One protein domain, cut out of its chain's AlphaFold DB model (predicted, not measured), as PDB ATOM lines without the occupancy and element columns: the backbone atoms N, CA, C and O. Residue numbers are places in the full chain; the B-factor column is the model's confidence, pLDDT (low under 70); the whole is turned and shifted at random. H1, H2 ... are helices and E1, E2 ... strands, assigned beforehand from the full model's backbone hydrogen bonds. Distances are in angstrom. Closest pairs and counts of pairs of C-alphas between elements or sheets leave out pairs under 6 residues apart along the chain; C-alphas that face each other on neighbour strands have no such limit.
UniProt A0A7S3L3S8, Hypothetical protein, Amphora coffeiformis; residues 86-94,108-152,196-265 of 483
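What this domain is: This is residues 86 to 94, 108 to 152 and 196 to 265 of the 483 residues of the protein "Hypothetical protein" of Amphora coffeiformis (UniProt A0A7S3L3S8). A small closed barrel of five strands, E3, E4, E7, E9 and E8 round the ring and back to E3, makes the core, with helix H2 outside it over E4 and helix H3 outside it over E8 and E9. E4 and E7 continue beyond the barrel into a small ribbon of two strands, E5 and E6, while a second strand pair, E1 and E2, and the short helix H1 lie off the barrel, and residues 259 to 265 of H3 stick out. The printed part has 124 residues, with three named helices and nine named strands in the order E1 H1 E2 E3 E4 E5 E6 E7 H2 E8 E9 H3; the class is mixed, helices and strands. The barrel is mixed, with E7 and E9 parallel, and the two small sheets are antiparallel. The whole is compact, with a radius of gyration of the C-alphas of 14.7 A and spans of 43 by 36 by 25 A.

Where its parts are: In the barrel, E3 is residues 124 to 133, 23.0 A long from C-alpha 124 at (-1.307, 59.173, 6.836), and bends by 74 degrees at residue 130. E4 is residues 141 to 145, 13.6 A, and E7 is residues 201 to 204, 10.0 A. E9 is residues 241 to 245, 13.8 A. E8 is residues 228 to 236, 22.4 A, and bends by 59 degrees at residue 233. H2 is residues 212 to 223, 16.1 A. H3, the longest helix, is residues 248 to 265, 26.3 A, ending with C-alpha 265 at (1.773, 41.891, 30.178). E5 is residues 148 to 151 and E6 is residues 196 to 198. E1 is residues 86 to 88, from C-alpha 86 at (14.533, 57.233, -2.427), and E2 is residues 110 to 112. H1 is residues 91 to 94.

How they stand to each other: E3 and E4 form a hairpin, with N 130 and O 143 at 2.8 A. E4 and E7 are antiparallel, with N 144 and O 201 at 2.8 A. E7 and E9 are parallel, with N 202 and O 242 at 2.8 A. E8 and E9 form a hairpin, with N 243 and O 234 at 2.9 A. E8 and E3 close the ring antiparallel, with N 125 and O 230 at 2.8 A. The pairing of E3 is staggered: residues 124 to 127 pair with E8 and residues 128 to 133 with E4. H2 is on the barrel at a height of 9.2 A over the sheet, along E4 at 9 degrees on the local plane; the closest C-alphas of E4 and H2 are those of Val 142 and Ala 219, 7.3 A. H3 is on it at a height of 9.1 A, along E8 at 7 degrees on the local plane; their closest C-alphas, of Ser 233 and Ala 251, are 4.0 A apart. H2 and H3 are apart. E4 runs on into E5 at 72 degrees, and E6 into E7 at 20 degrees. E5 and E6 are antiparallel, with N 150 and O 197 at 2.9 A. Residues 114 to 115 pair parallel with residues 148 to 149 of E5. E1 and E2 are antiparallel, with N 87 and O 111 at 2.8 A. H1 is not on the barrel, but only just, with 4 pairs of C-alphas within 10 A. Every O i to N i+4 pair is within hydrogen-bond range in H2, and 13 of 14 in H3; H1 is too short for such a pair.

The domain as a whole: The two C-alphas farthest apart, of Asn 108 and Gln 264, are 47.1 A apart. Residues 95 to 107 are not printed, with 10.6 A between C-alphas 94 and 108, and neither are residues 153 to 195, with 6.0 A between C-alphas 152 and 196. Of the links that are printed whole, E2 to E3 is long, with 11 residues. The mean pLDDT of the printed part is 92.8; residues 91 to 94 and 264 to 265 are under 70.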
ATOM      1  N   TYR A  86      15.671  56.647  -1.738       92.06
ATOM      2  CA  TYR A  86      14.533  57.233  -2.427       92.06
ATOM      3  C   TYR A  86      13.611  56.139  -2.962       92.06
ATOM      4  O   TYR A  86      14.033  55.011  -3.230       92.06
ATOM      5  N   TYR A  87      12.342  56.481  -3.147       91.12
ATOM      6  CA  TYR A  87      11.381  55.676  -3.886       91.12
ATOM      7  C   TYR A  87      10.688  56.534  -4.943       91.12
ATOM      8  O   TYR A  87      10.597  57.759  -4.832       91.12
ATOM      9  N   GLN A  88      10.223  55.888  -6.006       86.12
ATOM     10  CA  GLN A  88       9.495  56.565  -7.065       86.12
ATOM     11  C   GLN A  88       8.039  56.727  -6.613       86.12
ATOM     12  O   GLN A  88       7.268  55.771  -6.662       86.12
ATOM     13  N   SER A  89       7.667  57.915  -6.126       78.94
ATOM     14  CA  SER A  89       6.305  58.140  -5.628       78.94
ATOM     15  C   SER A  89       5.293  58.141  -6.784       78.94
ATOM     16  O   SER A  89       5.443  58.938  -7.717       78.94
ATOM     17  N   PRO A  90       4.246  57.295  -6.744       71.88
ATOM     18  CA  PRO A  90       3.237  57.233  -7.802       71.88
ATOM     19  C   PRO A  90       2.263  58.422  -7.770       71.88
ATOM     20  O   PRO A  90       1.631  58.723  -8.780       71.88
ATOM     21  N   VAL A  91       2.163  59.137  -6.642       67.62
ATOM     22  CA  VAL A  91       1.208  60.243  -6.433       67.62
ATOM     23  C   VAL A  91       1.436  61.392  -7.421       67.62
ATOM     24  O   VAL A  91       0.492  61.982  -7.943       67.62
ATOM     25  N   LEU A  92       2.699  61.683  -7.744       62.72
ATOM     26  CA  LEU A  92       3.082  62.841  -8.563       62.72
ATOM     27  C   LEU A  92       2.853  62.634 -10.077       62.72
ATOM     28  O   LEU A  92       3.095  63.549 -10.866       62.72
ATOM     29  N   LEU A  93       2.319  61.474 -10.482       59.75
ATOM     30  CA  LEU A  93       1.836  61.215 -11.843       59.75
ATOM     31  C   LEU A  93       0.483  61.883 -12.135       59.75
ATOM     32  O   LEU A  93       0.306  62.449 -13.210       59.75
ATOM     33  N   HIS A  94      -0.485  61.815 -11.212       58.97
ATOM     34  CA  HIS A  94      -1.881  62.143 -11.541       58.97
ATOM     35  C   HIS A  94      -2.146  63.645 -11.685       58.97
ATOM     36  O   HIS A  94      -2.798  64.058 -12.644       58.97
ATOM     37  N   ASN A 108       9.225  60.815 -13.106       78.00
ATOM     38  CA  ASN A 108       8.640  60.971 -11.773       78.00
ATOM     39  C   ASN A 108       9.718  61.421 -10.775       78.00
ATOM     40  O   ASN A 108      10.801  60.824 -10.763       78.00
ATOM     41  N   PRO A 109       9.441  62.431  -9.936       85.62
ATOM     42  CA  PRO A 109      10.365  62.843  -8.894       85.62
ATOM     43  C   PRO A 109      10.554  61.715  -7.875       85.62
ATOM     44  O   PRO A 109       9.602  61.074  -7.421       85.62
ATOM     45  N   TRP A 110      11.813  61.483  -7.524       89.88
ATOM     46  CA  TRP A 110      12.214  60.561  -6.473       89.88
ATOM     47  C   TRP A 110      11.953  61.210  -5.113       89.88
ATOM     48  O   TRP A 110      12.450  62.300  -4.840       89.88
ATOM     49  N   VAL A 111      11.174  60.544  -4.264       92.06
ATOM     50  CA  VAL A 111      10.809  61.025  -2.924       92.06
ATOM     51  C   VAL A 111      11.653  60.269  -1.892       92.06
ATOM     52  O   VAL A 111      11.830  59.057  -2.045       92.06
ATOM     53  N   PRO A 112      12.226  60.937  -0.874       94.31
ATOM     54  CA  PRO A 112      12.966  60.254   0.183       94.31
ATOM     55  C   PRO A 112      12.046  59.305   0.962       94.31
ATOM     56  O   PRO A 112      10.885  59.621   1.221       94.31
ATOM     57  N   ARG A 113      12.561  58.131   1.333       94.94
ATOM     58  CA  ARG A 113      11.847  57.174   2.182       94.94
ATOM     59  C   ARG A 113      11.855  57.624   3.637       94.94
ATOM     60  O   ARG A 113      12.889  58.059   4.136       94.94
ATOM     61  N   LEU A 114      10.732  57.418   4.319       96.12
ATOM     62  CA  LEU A 114      10.625  57.585   5.770       96.12
ATOM     63  C   LEU A 114      11.280  56.397   6.488       96.12
ATOM     64  O   LEU A 114      11.125  55.248   6.050       96.12
ATOM     65  N   GLU A 115      11.991  56.642   7.594       95.50
ATOM     66  CA  GLU A 115      12.488  55.550   8.432       95.50
ATOM     67  C   GLU A 115      11.345  54.968   9.286       95.50
ATOM     68  O   GLU A 115      10.543  55.689   9.871       95.50
ATOM     69  N   LEU A 116      11.279  53.639   9.410       96.31
ATOM     70  CA  LEU A 116      10.254  52.929  10.190       96.31
ATOM     71  C   LEU A 116      10.175  53.382  11.666       96.31
ATOM     72  O   LEU A 116       9.132  53.218  12.292       96.31
ATOM     73  N   SER A 117      11.261  53.926  12.225       94.81
ATOM     74  CA  SER A 117      11.317  54.499  13.580       94.81
ATOM     75  C   SER A 117      10.831  55.947  13.684       94.81
ATOM     76  O   SER A 117      10.601  56.408  14.796       94.81
ATOM     77  N   GLU A 118      10.689  56.660  12.567       95.94
ATOM     78  CA  GLU A 118      10.179  58.039  12.512       95.94
ATOM     79  C   GLU A 118       8.650  58.083  12.352       95.94
ATOM     80  O   GLU A 118       8.037  59.131  12.549       95.94
ATOM     81  N   LEU A 119       8.025  56.951  12.005       97.31
ATOM     82  CA  LEU A 119       6.578  56.855  11.838       97.31
ATOM     83  C   LEU A 119       5.822  56.965  13.163       97.31
ATOM     84  O   LEU A 119       6.192  56.361  14.172       97.31
ATOM     85  N   GLN A 120       4.685  57.653  13.114       97.38
ATOM     86  CA  GLN A 120       3.734  57.754  14.218       97.38
ATOM     87  C   GLN A 120       2.462  56.951  13.928       97.38
ATOM     88  O   GLN A 120       2.044  56.791  12.782       97.38
ATOM     89  N   ILE A 121       1.820  56.446  14.980       97.50
ATOM     90  CA  ILE A 121       0.504  55.807  14.877       97.50
ATOM     91  C   ILE A 121      -0.534  56.862  14.462       97.50
ATOM     92  O   ILE A 121      -0.535  57.974  14.979       97.50
ATOM     93  N   GLY A 122      -1.416  56.509  13.528       97.25
ATOM     94  CA  GLY A 122      -2.409  57.415  12.947       97.25
ATOM     95  C   GLY A 122      -1.861  58.358  11.869       97.25
ATOM     96  O   GLY A 122      -2.637  59.139  11.322       97.25
ATOM     97  N   GLN A 123      -0.566  58.282  11.534       98.00
ATOM     98  CA  GLN A 123       0.032  59.033  10.427       98.00
ATOM     99  C   GLN A 123      -0.507  58.537   9.079       98.00
ATOM    100  O   GLN A 123      -0.527  57.329   8.828       98.00
ATOM    101  N   GLU A 124      -0.914  59.469   8.214       97.62
ATOM    102  CA  GLU A 124      -1.307  59.173   6.836       97.62
ATOM    103  C   GLU A 124      -0.072  58.872   5.970       97.62
ATOM    104  O   GLU A 124       0.926  59.597   5.996       97.62
ATOM    105  N   LEU A 125      -0.156  57.805   5.179       96.81
ATOM    106  CA  LEU A 125       0.804  57.402   4.161       96.81
ATOM    107  C   LEU A 125       0.069  57.142   2.841       96.81
ATOM    108  O   LEU A 125      -1.109  56.787   2.822       96.81
ATOM    109  N   GLN A 126       0.782  57.266   1.725       95.62
ATOM    110  CA  GLN A 126       0.247  56.990   0.393       95.62
ATOM    111  C   GLN A 126       0.690  55.597  -0.061       95.62
ATOM    112  O   GLN A 126       1.888  55.315  -0.112       95.62
ATOM    113  N   ALA A 127      -0.277  54.727  -0.352       96.44
ATOM    114  CA  ALA A 127      -0.066  53.299  -0.567       96.44
ATOM    115  C   ALA A 127      -0.401  52.844  -1.992       96.44
ATOM    116  O   ALA A 127      -1.429  53.235  -2.545       96.44
ATOM    117  N   THR A 128       0.403  51.924  -2.529       95.75
ATOM    118  CA  THR A 128       0.110  51.170  -3.762       95.75
ATOM    119  C   THR A 128       0.240  49.672  -3.483       95.75
ATOM    120  O   THR A 128       1.194  49.249  -2.831       95.75
ATOM    121  N   ILE A 129      -0.709  48.853  -3.950       96.94
ATOM    122  CA  ILE A 129      -0.690  47.394  -3.728       96.94
ATOM    123  C   ILE A 129       0.464  46.747  -4.503       96.94
ATOM    124  O   ILE A 129       0.641  46.999  -5.692       96.94
ATOM    125  N   VAL A 130       1.214  45.881  -3.818       96.69
ATOM    126  CA  VAL A 130       2.316  45.073  -4.369       96.69
ATOM    127  C   VAL A 130       1.927  43.598  -4.454       96.69
ATOM    128  O   VAL A 130       2.247  42.935  -5.435       96.69
ATOM    129  N   GLN A 131       1.242  43.074  -3.434       97.50
ATOM    130  CA  GLN A 131       0.881  41.658  -3.354       97.50
ATOM    131  C   GLN A 131      -0.478  41.475  -2.672       97.50
ATOM    132  O   GLN A 131      -0.754  42.083  -1.639       97.50
ATOM    133  N   GLU A 132      -1.307  40.589  -3.213       97.44
ATOM    134  CA  GLU A 132      -2.577  40.179  -2.612       97.44
ATOM    135  C   GLU A 132      -2.416  38.792  -1.970       97.44
ATOM    136  O   GLU A 132      -1.807  37.898  -2.556       97.44
ATOM    137  N   LEU A 133      -2.935  38.602  -0.753       97.25
ATOM    138  CA  LEU A 133      -2.899  37.322  -0.041       97.25
ATOM    139  C   LEU A 133      -4.245  37.092   0.661       97.25
ATOM    140  O   LEU A 133      -4.394  37.215   1.882       97.25
ATOM    141  N   LEU A 134      -5.252  36.802  -0.163       96.88
ATOM    142  CA  LEU A 134      -6.656  36.699   0.239       96.88
ATOM    143  C   LEU A 134      -6.951  35.420   1.046       96.88
ATOM    144  O   LEU A 134      -7.756  35.454   1.969       96.88
ATOM    145  N   GLN A 135      -6.233  34.328   0.772       94.44
ATOM    146  CA  GLN A 135      -6.450  32.998   1.367       94.44
ATOM    147  C   GLN A 135      -5.653  32.744   2.664       94.44
ATOM    148  O   GLN A 135      -5.399  31.605   3.052       94.44
ATOM    149  N   ALA A 136      -5.204  33.791   3.362       91.88
ATOM    150  CA  ALA A 136      -4.429  33.602   4.586       91.88
ATOM    151  C   ALA A 136      -5.296  33.144   5.772       91.88
ATOM    152  O   ALA A 136      -6.283  33.789   6.121       91.88
ATOM    153  N   LYS A 137      -4.813  32.137   6.515       92.44
ATOM    154  CA  LYS A 137      -5.391  31.663   7.795       92.44
ATOM    155  C   LYS A 137      -5.646  32.780   8.825       92.44
ATOM    156  O   LYS A 137      -6.497  32.647   9.693       92.44
ATOM    157  N   THR A 138      -4.922  33.898   8.731       92.75
ATOM    158  CA  THR A 138      -5.074  35.088   9.593       92.75
ATOM    159  C   THR A 138      -6.125  36.099   9.102       92.75
ATOM    160  O   THR A 138      -6.086  37.253   9.537       92.75
ATOM    161  N   GLY A 139      -6.979  35.709   8.153       94.38
ATOM    162  CA  GLY A 139      -7.865  36.596   7.401       94.38
ATOM    163  C   GLY A 139      -7.194  37.238   6.173       94.38
ATOM    164  O   GLY A 139      -5.958  37.316   6.117       94.38
ATOM    165  N   PRO A 140      -8.002  37.706   5.202       96.94
ATOM    166  CA  PRO A 140      -7.535  38.260   3.933       96.94
ATOM    167  C   PRO A 140      -6.764  39.570   4.118       96.94
ATOM    168  O   PRO A 140      -7.180  40.472   4.856       96.94
ATOM    169  N   LYS A 141      -5.644  39.699   3.403       97.75
ATOM    170  CA  LYS A 141      -4.731  40.844   3.502       97.75
ATOM    171  C   LYS A 141      -4.096  41.194   2.162       97.75
ATOM    172  O   LYS A 141      -3.965  40.345   1.283       97.75
ATOM    173  N   VAL A 142      -3.672  42.444   2.036       98.00
ATOM    174  CA  VAL A 142      -2.852  42.940   0.925       98.00
ATOM    175  C   VAL A 142      -1.607  43.614   1.484       98.00
ATOM    176  O   VAL A 142      -1.634  44.183   2.577       98.00
ATOM    177  N   PHE A 143      -0.505  43.521   0.750       98.00
ATOM    178  CA  PHE A 143       0.743  44.200   1.063       98.00
ATOM    179  C   PHE A 143       0.910  45.389   0.128       98.00
ATOM    180  O   PHE A 143       0.782  45.250  -1.092       98.00
ATOM    181  N   CYS A 144       1.210  46.544   0.707       97.50
ATOM    182  CA  CYS A 144       1.345  47.807   0.004       97.50
ATOM    183  C   CYS A 144       2.756  48.375   0.158       97.50
ATOM    184  O   CYS A 144       3.355  48.310   1.234       97.50
ATOM    185  N   GLU A 145       3.253  48.998  -0.903       96.56
ATOM    186  CA  GLU A 145       4.410  49.878  -0.838       96.56
ATOM    187  C   GLU A 145       3.945  51.264  -0.385       96.56
ATOM    188  O   GLU A 145       3.012  51.826  -0.959       96.56
ATOM    189  N   VAL A 146       4.584  51.794   0.660       96.88
ATOM    190  CA  VAL A 146       4.206  53.061   1.324       96.88
ATOM    191  C   VAL A 146       5.369  54.056   1.433       96.88
ATOM    192  O   VAL A 146       5.310  55.009   2.202       96.88
ATOM    193  N   GLY A 147       6.469  53.822   0.707       95.94
ATOM    194  CA  GLY A 147       7.659  54.681   0.774       95.94
ATOM    195  C   GLY A 147       8.447  54.579   2.084       95.94
ATOM    196  O   GLY A 147       9.265  55.443   2.379       95.94
ATOM    197  N   VAL A 148       8.230  53.528   2.877       97.00
ATOM    198  CA  VAL A 148       8.901  53.316   4.167       97.00
ATOM    199  C   VAL A 148      10.078  52.359   3.992       97.00
ATOM    200  O   VAL A 148      10.077  51.470   3.133       97.00
ATOM    201  N   GLY A 149      11.112  52.530   4.804       96.19
ATOM    202  CA  GLY A 149      12.187  51.558   4.931       96.19
ATOM    203  C   GLY A 149      12.790  51.562   6.328       96.19
ATOM    204  O   GLY A 149      12.423  52.355   7.187       96.19
ATOM    205  N   ARG A 150      13.736  50.664   6.569       94.06
ATOM    206  CA  ARG A 150      14.552  50.659   7.782       94.06
ATOM    207  C   ARG A 150      16.007  50.490   7.382       94.06
ATOM    208  O   ARG A 150      16.317  49.595   6.592       94.06
ATOM    209  N   TYR A 151      16.904  51.278   7.964       90.44
ATOM    210  CA  TYR A 151      18.319  50.930   7.931       90.44
ATOM    211  C   TYR A 151      18.495  49.574   8.610       90.44
ATOM    212  O   TYR A 151      18.072  49.387   9.755       90.44
ATOM    213  N   ARG A 152      19.137  48.612   7.940       83.19
ATOM    214  CA  ARG A 152      19.713  47.505   8.697       83.19
ATOM    215  C   ARG A 152      20.759  48.141   9.617       83.19
ATOM    216  O   ARG A 152      21.684  48.764   9.084       83.19
ATOM    217  N   TRP A 196      19.636  49.580   3.103       89.44
ATOM    218  CA  TRP A 196      18.228  49.834   3.364       89.44
ATOM    219  C   TRP A 196      17.410  48.566   3.129       89.44
ATOM    220  O   TRP A 196      17.475  47.947   2.067       89.44
ATOM    221  N   LYS A 197      16.573  48.207   4.103       93.44
ATOM    222  CA  LYS A 197      15.506  47.223   3.923       93.44
ATOM    223  C   LYS A 197      14.206  47.972   3.629       93.44
ATOM    224  O   LYS A 197      13.733  48.725   4.476       93.44
ATOM    225  N   ILE A 198      13.631  47.762   2.446       94.75
ATOM    226  CA  ILE A 198      12.278  48.240   2.114       94.75
ATOM    227  C   ILE A 198      11.271  47.546   3.043       94.75
ATOM    228  O   ILE A 198      11.417  46.354   3.332       94.75
ATOM    229  N   VAL A 199      10.283  48.292   3.541       96.75
ATOM    230  CA  VAL A 199       9.249  47.781   4.453       96.75
ATOM    231  C   VAL A 199       7.890  47.894   3.771       96.75
ATOM    232  O   VAL A 199       7.365  48.992   3.603       96.75
ATOM    233  N   THR A 200       7.314  46.748   3.412       97.38
ATOM    234  CA  THR A 200       5.940  46.664   2.914       97.38
ATOM    235  C   THR A 200       4.954  46.748   4.078       97.38
ATOM    236  O   THR A 200       5.098  46.067   5.096       97.38
ATOM    237  N   ALA A 201       3.934  47.590   3.934       98.12
ATOM    238  CA  ALA A 201       2.845  47.694   4.896       98.12
ATOM    239  C   ALA A 201       1.810  46.589   4.653       98.12
ATOM    240  O   ALA A 201       1.455  46.312   3.510       98.12
ATOM    241  N   MET A 202       1.290  45.975   5.715       98.38
ATOM    242  CA  MET A 202       0.199  45.003   5.640       98.38
ATOM    243  C   MET A 202      -1.139  45.685   5.950       98.38
ATOM    244  O   MET A 202      -1.344  46.168   7.063       98.38
ATOM    245  N   LEU A 203      -2.064  45.659   4.992       98.12
ATOM    246  CA  LEU A 203      -3.450  46.094   5.149       98.12
ATOM    247  C   LEU A 203      -4.367  44.870   5.266       98.12
ATOM    248  O   LEU A 203      -4.338  43.968   4.426       98.12
ATOM    249  N   ARG A 204      -5.213  44.842   6.297       97.50
ATOM    250  CA  ARG A 204      -6.227  43.794   6.495       97.50
ATOM    251  C   ARG A 204      -7.520  44.189   5.783       97.50
ATOM    252  O   ARG A 204      -7.974  45.320   5.907       97.50
ATOM    253  N   LEU A 205      -8.122  43.262   5.036       97.25
ATOM    254  CA  LEU A 205      -9.362  43.527   4.290       97.25
ATOM    255  C   LEU A 205     -10.635  43.125   5.048       97.25
ATOM    256  O   LEU A 205     -11.734  43.492   4.626       97.25
ATOM    257  N   GLY A 206     -10.496  42.407   6.162       94.38
ATOM    258  CA  GLY A 206     -11.586  42.001   7.044       94.38
ATOM    259  C   GLY A 206     -11.097  41.116   8.200       94.38
ATOM    260  O   GLY A 206      -9.898  40.825   8.281       94.38
ATOM    261  N   PRO A 207     -12.010  40.684   9.089       93.00
ATOM    262  CA  PRO A 207     -11.709  39.708  10.134       93.00
ATOM    263  C   PRO A 207     -11.334  38.332   9.544       93.00
ATOM    264  O   PRO A 207     -11.636  38.051   8.377       93.00
ATOM    265  N   PRO A 208     -10.689  37.443  10.328       91.31
ATOM    266  CA  PRO A 208     -10.570  36.034   9.952       91.31
ATOM    267  C   PRO A 208     -11.964  35.435   9.701       91.31
ATOM    268  O   PRO A 208     -12.909  35.749  10.415       91.31
ATOM    269  N   GLY A 209     -12.094  34.607   8.659       91.94
ATOM    270  CA  GLY A 209     -13.376  34.022   8.236       91.94
ATOM    271  C   GLY A 209     -14.204  34.857   7.245       91.94
ATOM    272  O   GLY A 209     -15.220  34.375   6.758       91.94
ATOM    273  N   LYS A 210     -13.797  36.083   6.879       95.00
ATOM    274  CA  LYS A 210     -14.525  36.875   5.863       95.00
ATOM    275  C   LYS A 210     -14.495  36.178   4.484       95.00
ATOM    276  O   LYS A 210     -13.402  35.902   3.988       95.00
ATOM    277  N   LYS A 211     -15.673  35.964   3.860       96.12
ATOM    278  CA  LYS A 211     -15.854  35.371   2.508       96.12
ATOM    279  C   LYS A 211     -14.827  35.950   1.505       96.12
ATOM    280  O   LYS A 211     -14.721  37.173   1.361       96.12
ATOM    281  N   GLU A 212     -14.078  35.087   0.802       95.88
ATOM    282  CA  GLU A 212     -12.946  35.504  -0.053       95.88
ATOM    283  C   GLU A 212     -13.388  36.430  -1.200       95.88
ATOM    284  O   GLU A 212     -12.700  37.400  -1.516       95.88
ATOM    285  N   SER A 213     -14.572  36.190  -1.773       96.69
ATOM    286  CA  SER A 213     -15.186  37.015  -2.826       96.69
ATOM    287  C   SER A 213     -15.304  38.494  -2.431       96.69
ATOM    288  O   SER A 213     -14.948  39.383  -3.208       96.69
ATOM    289  N   VAL A 214     -15.719  38.774  -1.190       96.94
ATOM    290  CA  VAL A 214     -15.842  40.137  -0.648       96.94
ATOM    291  C   VAL A 214     -14.467  40.789  -0.501       96.94
ATOM    292  O   VAL A 214     -14.284  41.956  -0.862       96.94
ATOM    293  N   ALA A 215     -13.475  40.036  -0.018       97.19
ATOM    294  CA  ALA A 215     -12.104  40.518   0.087       97.19
ATOM    295  C   ALA A 215     -11.491  40.803  -1.293       97.19
ATOM    296  O   ALA A 215     -10.892  41.861  -1.479       97.19
ATOM    297  N   ARG A 216     -11.716  39.927  -2.279       97.94
ATOM    298  CA  ARG A 216     -11.283  40.092  -3.674       97.94
ATOM    299  C   ARG A 216     -11.895  41.347  -4.308       97.94
ATOM    300  O   ARG A 216     -11.165  42.173  -4.852       97.94
ATOM    301  N   LYS A 217     -13.205  41.573  -4.134       98.12
ATOM    302  CA  LYS A 217     -13.909  42.793  -4.587       98.12
ATOM    303  C   LYS A 217     -13.346  44.060  -3.920       98.12
ATOM    304  O   LYS A 217     -13.202  45.091  -4.578       98.12
ATOM    305  N   ARG A 218     -12.968  43.999  -2.632       97.69
ATOM    306  CA  ARG A 218     -12.309  45.111  -1.914       97.69
ATOM    307  C   ARG A 218     -10.874  45.353  -2.404       97.69
ATOM    308  O   ARG A 218     -10.515  46.509  -2.612       97.69
ATOM    309  N   ALA A 219     -10.088  44.302  -2.642       97.56
ATOM    310  CA  ALA A 219      -8.740  44.392  -3.207       97.56
ATOM    311  C   ALA A 219      -8.761  45.018  -4.610       97.56
ATOM    312  O   ALA A 219      -8.054  45.991  -4.858       97.56
ATOM    313  N   GLN A 220      -9.659  44.559  -5.486       98.00
ATOM    314  CA  GLN A 220      -9.840  45.098  -6.837       98.00
ATOM    315  C   GLN A 220     -10.225  46.589  -6.824       98.00
ATOM    316  O   GLN A 220      -9.648  47.384  -7.565       98.00
ATOM    317  N   ARG A 221     -11.133  47.009  -5.928       97.56
ATOM    318  CA  ARG A 221     -11.484  48.433  -5.728       97.56
ATOM    319  C   ARG A 221     -10.293  49.297  -5.297       97.56
ATOM    320  O   ARG A 221     -10.260  50.477  -5.641       97.56
ATOM    321  N   LEU A 222      -9.344  48.742  -4.542       96.75
ATOM    322  CA  LEU A 222      -8.105  49.429  -4.161       96.75
ATOM    323  C   LEU A 222      -7.074  49.412  -5.297       96.75
ATOM    324  O   LEU A 222      -6.439  50.429  -5.536       96.75
ATOM    325  N   ARG A 223      -6.953  48.306  -6.040       95.69
ATOM    326  CA  ARG A 223      -6.048  48.153  -7.192       95.69
ATOM    327  C   ARG A 223      -6.407  49.066  -8.367       95.69
ATOM    328  O   ARG A 223      -5.517  49.531  -9.070       95.69
ATOM    329  N   ASN A 224      -7.693  49.365  -8.551       96.00
ATOM    330  CA  ASN A 224      -8.160  50.349  -9.530       96.00
ATOM    331  C   ASN A 224      -7.759  51.795  -9.166       96.00
ATOM    332  O   ASN A 224      -7.901  52.690  -9.997       96.00
ATOM    333  N   LYS A 225      -7.265  52.040  -7.944       94.88
ATOM    334  CA  LYS A 225      -6.685  53.321  -7.536       94.88
ATOM    335  C   LYS A 225      -5.155  53.223  -7.649       94.88
ATOM    336  O   LYS A 225      -4.570  52.321  -7.053       94.88
ATOM    337  N   PRO A 226      -4.475  54.141  -8.359       90.06
ATOM    338  CA  PRO A 226      -3.012  54.108  -8.489       90.06
ATOM    339  C   PRO A 226      -2.302  54.308  -7.140       90.06
ATOM    340  O   PRO A 226      -1.217  53.776  -6.906       90.06
ATOM    341  N   TYR A 227      -2.940  55.067  -6.250       92.62
ATOM    342  CA  TYR A 227      -2.568  55.268  -4.858       92.62
ATOM    343  C   TYR A 227      -3.839  55.466  -4.025       92.62
ATOM    344  O   TYR A 227      -4.881  55.881  -4.543       92.62
ATOM    345  N   PHE A 228      -3.760  55.183  -2.730       96.12
ATOM    346  CA  PHE A 228      -4.803  55.516  -1.763       96.12
ATOM    347  C   PHE A 228      -4.189  55.859  -0.397       96.12
ATOM    348  O   PHE A 228      -3.134  55.313  -0.058       96.12
ATOM    349  N   PRO A 229      -4.834  56.740   0.391       97.50
ATOM    350  CA  PRO A 229      -4.393  57.029   1.748       97.50
ATOM    351  C   PRO A 229      -4.588  55.799   2.641       97.50
ATOM    352  O   PRO A 229      -5.608  55.107   2.566       97.50
ATOM    353  N   VAL A 230      -3.604  55.542   3.496       98.00
ATOM    354  CA  VAL A 230      -3.656  54.555   4.580       98.00
ATOM    355  C   VAL A 230      -3.094  55.172   5.851       98.00
ATOM    356  O   VAL A 230      -2.254  56.063   5.790       98.00
ATOM    357  N   TYR A 231      -3.512  54.668   7.005       98.50
ATOM    358  CA  TYR A 231      -3.097  55.185   8.306       98.50
ATOM    359  C   TYR A 231      -2.321  54.118   9.071       98.50
ATOM    360  O   TYR A 231      -2.738  52.959   9.118       98.50
ATOM    361  N   VAL A 232      -1.185  54.490   9.663       98.44
ATOM    362  CA  VAL A 232      -0.331  53.573  10.436       98.44
ATOM    363  C   VAL A 232      -1.069  53.082  11.682       98.44
ATOM    364  O   VAL A 232      -1.298  53.860  12.604       98.44
ATOM    365  N   SER A 233      -1.420  51.795  11.738       97.81
ATOM    366  CA  SER A 233      -2.149  51.214  12.874       97.81
ATOM    367  C   SER A 233      -1.227  50.523  13.875       97.81
ATOM    368  O   SER A 233      -1.426  50.645  15.081       97.81
ATOM    369  N   ARG A 234      -0.170  49.840  13.406       97.31
ATOM    370  CA  ARG A 234       0.799  49.170  14.288       97.31
ATOM    371  C   ARG A 234       2.209  49.174  13.711       97.31
ATOM    372  O   ARG A 234       2.445  48.678  12.611       97.31
ATOM    373  N   ILE A 235       3.172  49.622  14.514       97.25
ATOM    374  CA  ILE A 235       4.607  49.557  14.207       97.25
ATOM    375  C   ILE A 235       5.248  48.461  15.065       97.25
ATOM    376  O   ILE A 235       5.066  48.419  16.286       97.25
ATOM    377  N   ARG A 236       6.015  47.559  14.442       95.75
ATOM    378  CA  ARG A 236       6.787  46.515  15.132       95.75
ATOM    379  C   ARG A 236       8.258  46.580  14.711       95.75
ATOM    380  O   ARG A 236       8.689  45.948  13.746       95.75
ATOM    381  N   LEU A 237       9.054  47.334  15.472       93.50
ATOM    382  CA  LEU A 237      10.475  47.558  15.174       93.50
ATOM    383  C   LEU A 237      11.309  46.265  15.199       93.50
ATOM    384  O   LEU A 237      12.217  46.116  14.384       93.50
ATOM    385  N   ALA A 238      10.990  45.306  16.075       90.75
ATOM    386  CA  ALA A 238      11.742  44.054  16.198       90.75
ATOM    387  C   ALA A 238      11.732  43.219  14.902       90.75
ATOM    388  O   ALA A 238      12.788  42.870  14.382       90.75
ATOM    389  N   ASN A 239      10.550  42.957  14.333       92.88
ATOM    390  CA  ASN A 239      10.384  42.106  13.148       92.88
ATOM    391  C   ASN A 239      10.262  42.891  11.826       92.88
ATOM    392  O   ASN A 239      10.003  42.293  10.782       92.88
ATOM    393  N   THR A 240      10.453  44.214  11.840       94.31
ATOM    394  CA  THR A 240      10.278  45.109  10.675       94.31
ATOM    395  C   THR A 240       8.884  45.061  10.039       94.31
ATOM    396  O   THR A 240       8.764  45.260   8.834       94.31
ATOM    397  N   ALA A 241       7.839  44.786  10.824       96.00
ATOM    398  CA  ALA A 241       6.465  44.780  10.326       96.00
ATOM    399  C   ALA A 241       5.762  46.123  10.575       96.00
ATOM    400  O   ALA A 241       5.871  46.716  11.652       96.00
ATOM    401  N   LEU A 242       4.999  46.549   9.572       97.94
ATOM    402  CA  LEU A 242       4.143  47.728   9.580       97.94
ATOM    403  C   LEU A 242       2.722  47.274   9.218       97.94
ATOM    404  O   LEU A 242       2.528  46.676   8.162       97.94
ATOM    405  N   GLU A 243       1.743  47.510  10.089       97.81
ATOM    406  CA  GLU A 243       0.317  47.314   9.780       97.81
ATOM    407  C   GLU A 243      -0.335  48.684   9.549       97.81
ATOM    408  O   GLU A 243      -0.005  49.663  10.229       97.81
ATOM    409  N   VAL A 244      -1.233  48.753   8.565       98.31
ATOM    410  CA  VAL A 244      -1.965  49.968   8.180       98.31
ATOM    411  C   VAL A 244      -3.459  49.679   8.019       98.31
ATOM    412  O   VAL A 244      -3.851  48.544   7.743       98.31
ATOM    413  N   CYS A 245      -4.281  50.714   8.168       98.00
ATOM    414  CA  CYS A 245      -5.742  50.688   8.050       98.00
ATOM    415  C   CYS A 245      -6.229  51.722   7.016       98.00
ATOM    416  O   CYS A 245      -5.462  52.594   6.606       98.00
ATOM    417  N   LEU A 246      -7.492  51.637   6.573       97.69
ATOM    418  CA  LEU A 246      -8.037  52.594   5.588       97.69
ATOM    419  C   LEU A 246      -8.557  53.894   6.216       97.69
ATOM    420  O   LEU A 246      -8.721  54.880   5.501       97.69
ATOM    421  N   THR A 247      -8.832  53.910   7.521       97.56
ATOM    422  CA  THR A 247      -9.308  55.102   8.236       97.56
ATOM    423  C   THR A 247      -8.423  55.408   9.441       97.56
ATOM    424  O   THR A 247      -7.813  54.515  10.037       97.56
ATOM    425  N   GLN A 248      -8.353  56.687   9.810       97.44
ATOM    426  CA  GLN A 248      -7.572  57.136  10.960       97.44
ATOM    427  C   GLN A 248      -8.160  56.625  12.285       97.44
ATOM    428  O   GLN A 248      -7.411  56.240  13.180       97.44
ATOM    429  N   ALA A 249      -9.493  56.566  12.392       97.19
ATOM    430  CA  ALA A 249     -10.189  56.039  13.565       97.19
ATOM    431  C   ALA A 249      -9.821  54.567  13.830       97.19
ATOM    432  O   ALA A 249      -9.390  54.242  14.934       97.19
ATOM    433  N   GLU A 250      -9.870  53.712  12.800       96.88
ATOM    434  CA  GLU A 250      -9.484  52.293  12.890       96.88
ATOM    435  C   GLU A 250      -8.019  52.133  13.344       96.88
ATOM    436  O   GLU A 250      -7.708  51.279  14.175       96.88
ATOM    437  N   ALA A 251      -7.115  52.992  12.857       96.88
ATOM    438  CA  ALA A 251      -5.712  52.985  13.265       96.88
ATOM    439  C   ALA A 251      -5.509  53.376  14.743       96.88
ATOM    440  O   ALA A 251      -4.713  52.744  15.441       96.88
ATOM    441  N   LEU A 252      -6.242  54.380  15.237       96.31
ATOM    442  CA  LEU A 252      -6.190  54.810  16.639       96.31
ATOM    443  C   LEU A 252      -6.841  53.789  17.588       96.31
ATOM    444  O   LEU A 252      -6.327  53.553  18.682       96.31
ATOM    445  N   GLU A 253      -7.934  53.145  17.179       94.62
ATOM    446  CA  GLU A 253      -8.575  52.068  17.945       94.62
ATOM    447  C   GLU A 253      -7.701  50.815  18.021       94.62
ATOM    448  O   GLU A 253      -7.514  50.264  19.108       94.62
ATOM    449  N   ALA A 254      -7.092  50.397  16.906       94.38
ATOM    450  CA  ALA A 254      -6.132  49.295  16.891       94.38
ATOM    451  C   ALA A 254      -4.979  49.537  17.881       94.38
ATOM    452  O   ALA A 254      -4.620  48.640  18.646       94.38
ATOM    453  N   ALA A 255      -4.465  50.767  17.933       93.50
ATOM    454  CA  ALA A 255      -3.411  51.155  18.862       93.50
ATOM    455  C   ALA A 255      -3.857  51.187  20.333       93.50
ATOM    456  O   ALA A 255      -3.093  50.763  21.199       93.50
ATOM    457  N   ARG A 256      -5.088  51.627  20.636       94.00
ATOM    458  CA  ARG A 256      -5.669  51.522  21.991       94.00
ATOM    459  C   ARG A 256      -5.793  50.062  22.430       94.00
ATOM    460  O   ARG A 256      -5.395  49.726  23.542       94.00
ATOM    461  N   ASN A 257      -6.270  49.194  21.540       91.38
ATOM    462  CA  ASN A 257      -6.402  47.760  21.797       91.38
ATOM    463  C   ASN A 257      -5.033  47.084  22.005       91.38
ATOM    464  O   ASN A 257      -4.886  46.244  22.891       91.38
ATOM    465  N   ASP A 258      -4.005  47.486  21.252       89.75
ATOM    466  CA  ASP A 258      -2.624  47.036  21.473       89.75
ATOM    467  C   ASP A 258      -2.024  47.550  22.781       89.75
ATOM    468  O   ASP A 258      -1.310  46.806  23.453       89.75
ATOM    469  N   ALA A 259      -2.287  48.806  23.148       87.81
ATOM    470  CA  ALA A 259      -1.832  49.377  24.409       87.81
ATOM    471  C   ALA A 259      -2.465  48.641  25.600       87.81
ATOM    472  O   ALA A 259      -1.744  48.254  26.516       87.81
ATOM    473  N   ALA A 260      -3.769  48.347  25.543       87.50
ATOM    474  CA  ALA A 260      -4.451  47.517  26.534       87.50
ATOM    475  C   ALA A 260      -3.850  46.098  26.608       87.50
ATOM    476  O   ALA A 260      -3.510  45.619  27.689       87.50
ATOM    477  N   ALA A 261      -3.619  45.450  25.460       85.00
ATOM    478  CA  ALA A 261      -3.033  44.109  25.401       85.00
ATOM    479  C   ALA A 261      -1.560  44.037  25.867       85.00
ATOM    480  O   ALA A 261      -1.103  42.965  26.272       85.00
ATOM    481  N   ARG A 262      -0.806  45.145  25.801       81.94
ATOM    482  CA  ARG A 262       0.565  45.253  26.340       81.94
ATOM    483  C   ARG A 262       0.588  45.616  27.819       81.94
ATOM    484  O   ARG A 262       1.323  44.980  28.564       81.94
ATOM    485  N   GLY A 263      -0.254  46.556  28.253       72.50
ATOM    486  CA  GLY A 263      -0.382  46.941  29.664       72.50
ATOM    487  C   GLY A 263      -0.737  45.759  30.569       72.50
ATOM    488  O   GLY A 263      -0.263  45.688  31.697       72.50
ATOM    489  N   GLN A 264      -1.476  44.777  30.039       61.09
ATOM    490  CA  GLN A 264      -1.734  43.501  30.709       61.09
ATOM    491  C   GLN A 264      -0.458  42.673  30.977       61.09
ATOM    492  O   GLN A 264      -0.419  41.943  31.955       61.09
ATOM    493  N   LYS A 265       0.571  42.748  30.117       59.56
ATOM    494  CA  LYS A 265       1.773  41.891  30.178       59.56
ATOM    495  C   LYS A 265       2.947  42.497  30.932       59.56
ATOM    496  O   LYS A 265       3.693  41.763  31.571       59.56
TER     497      LYS A 265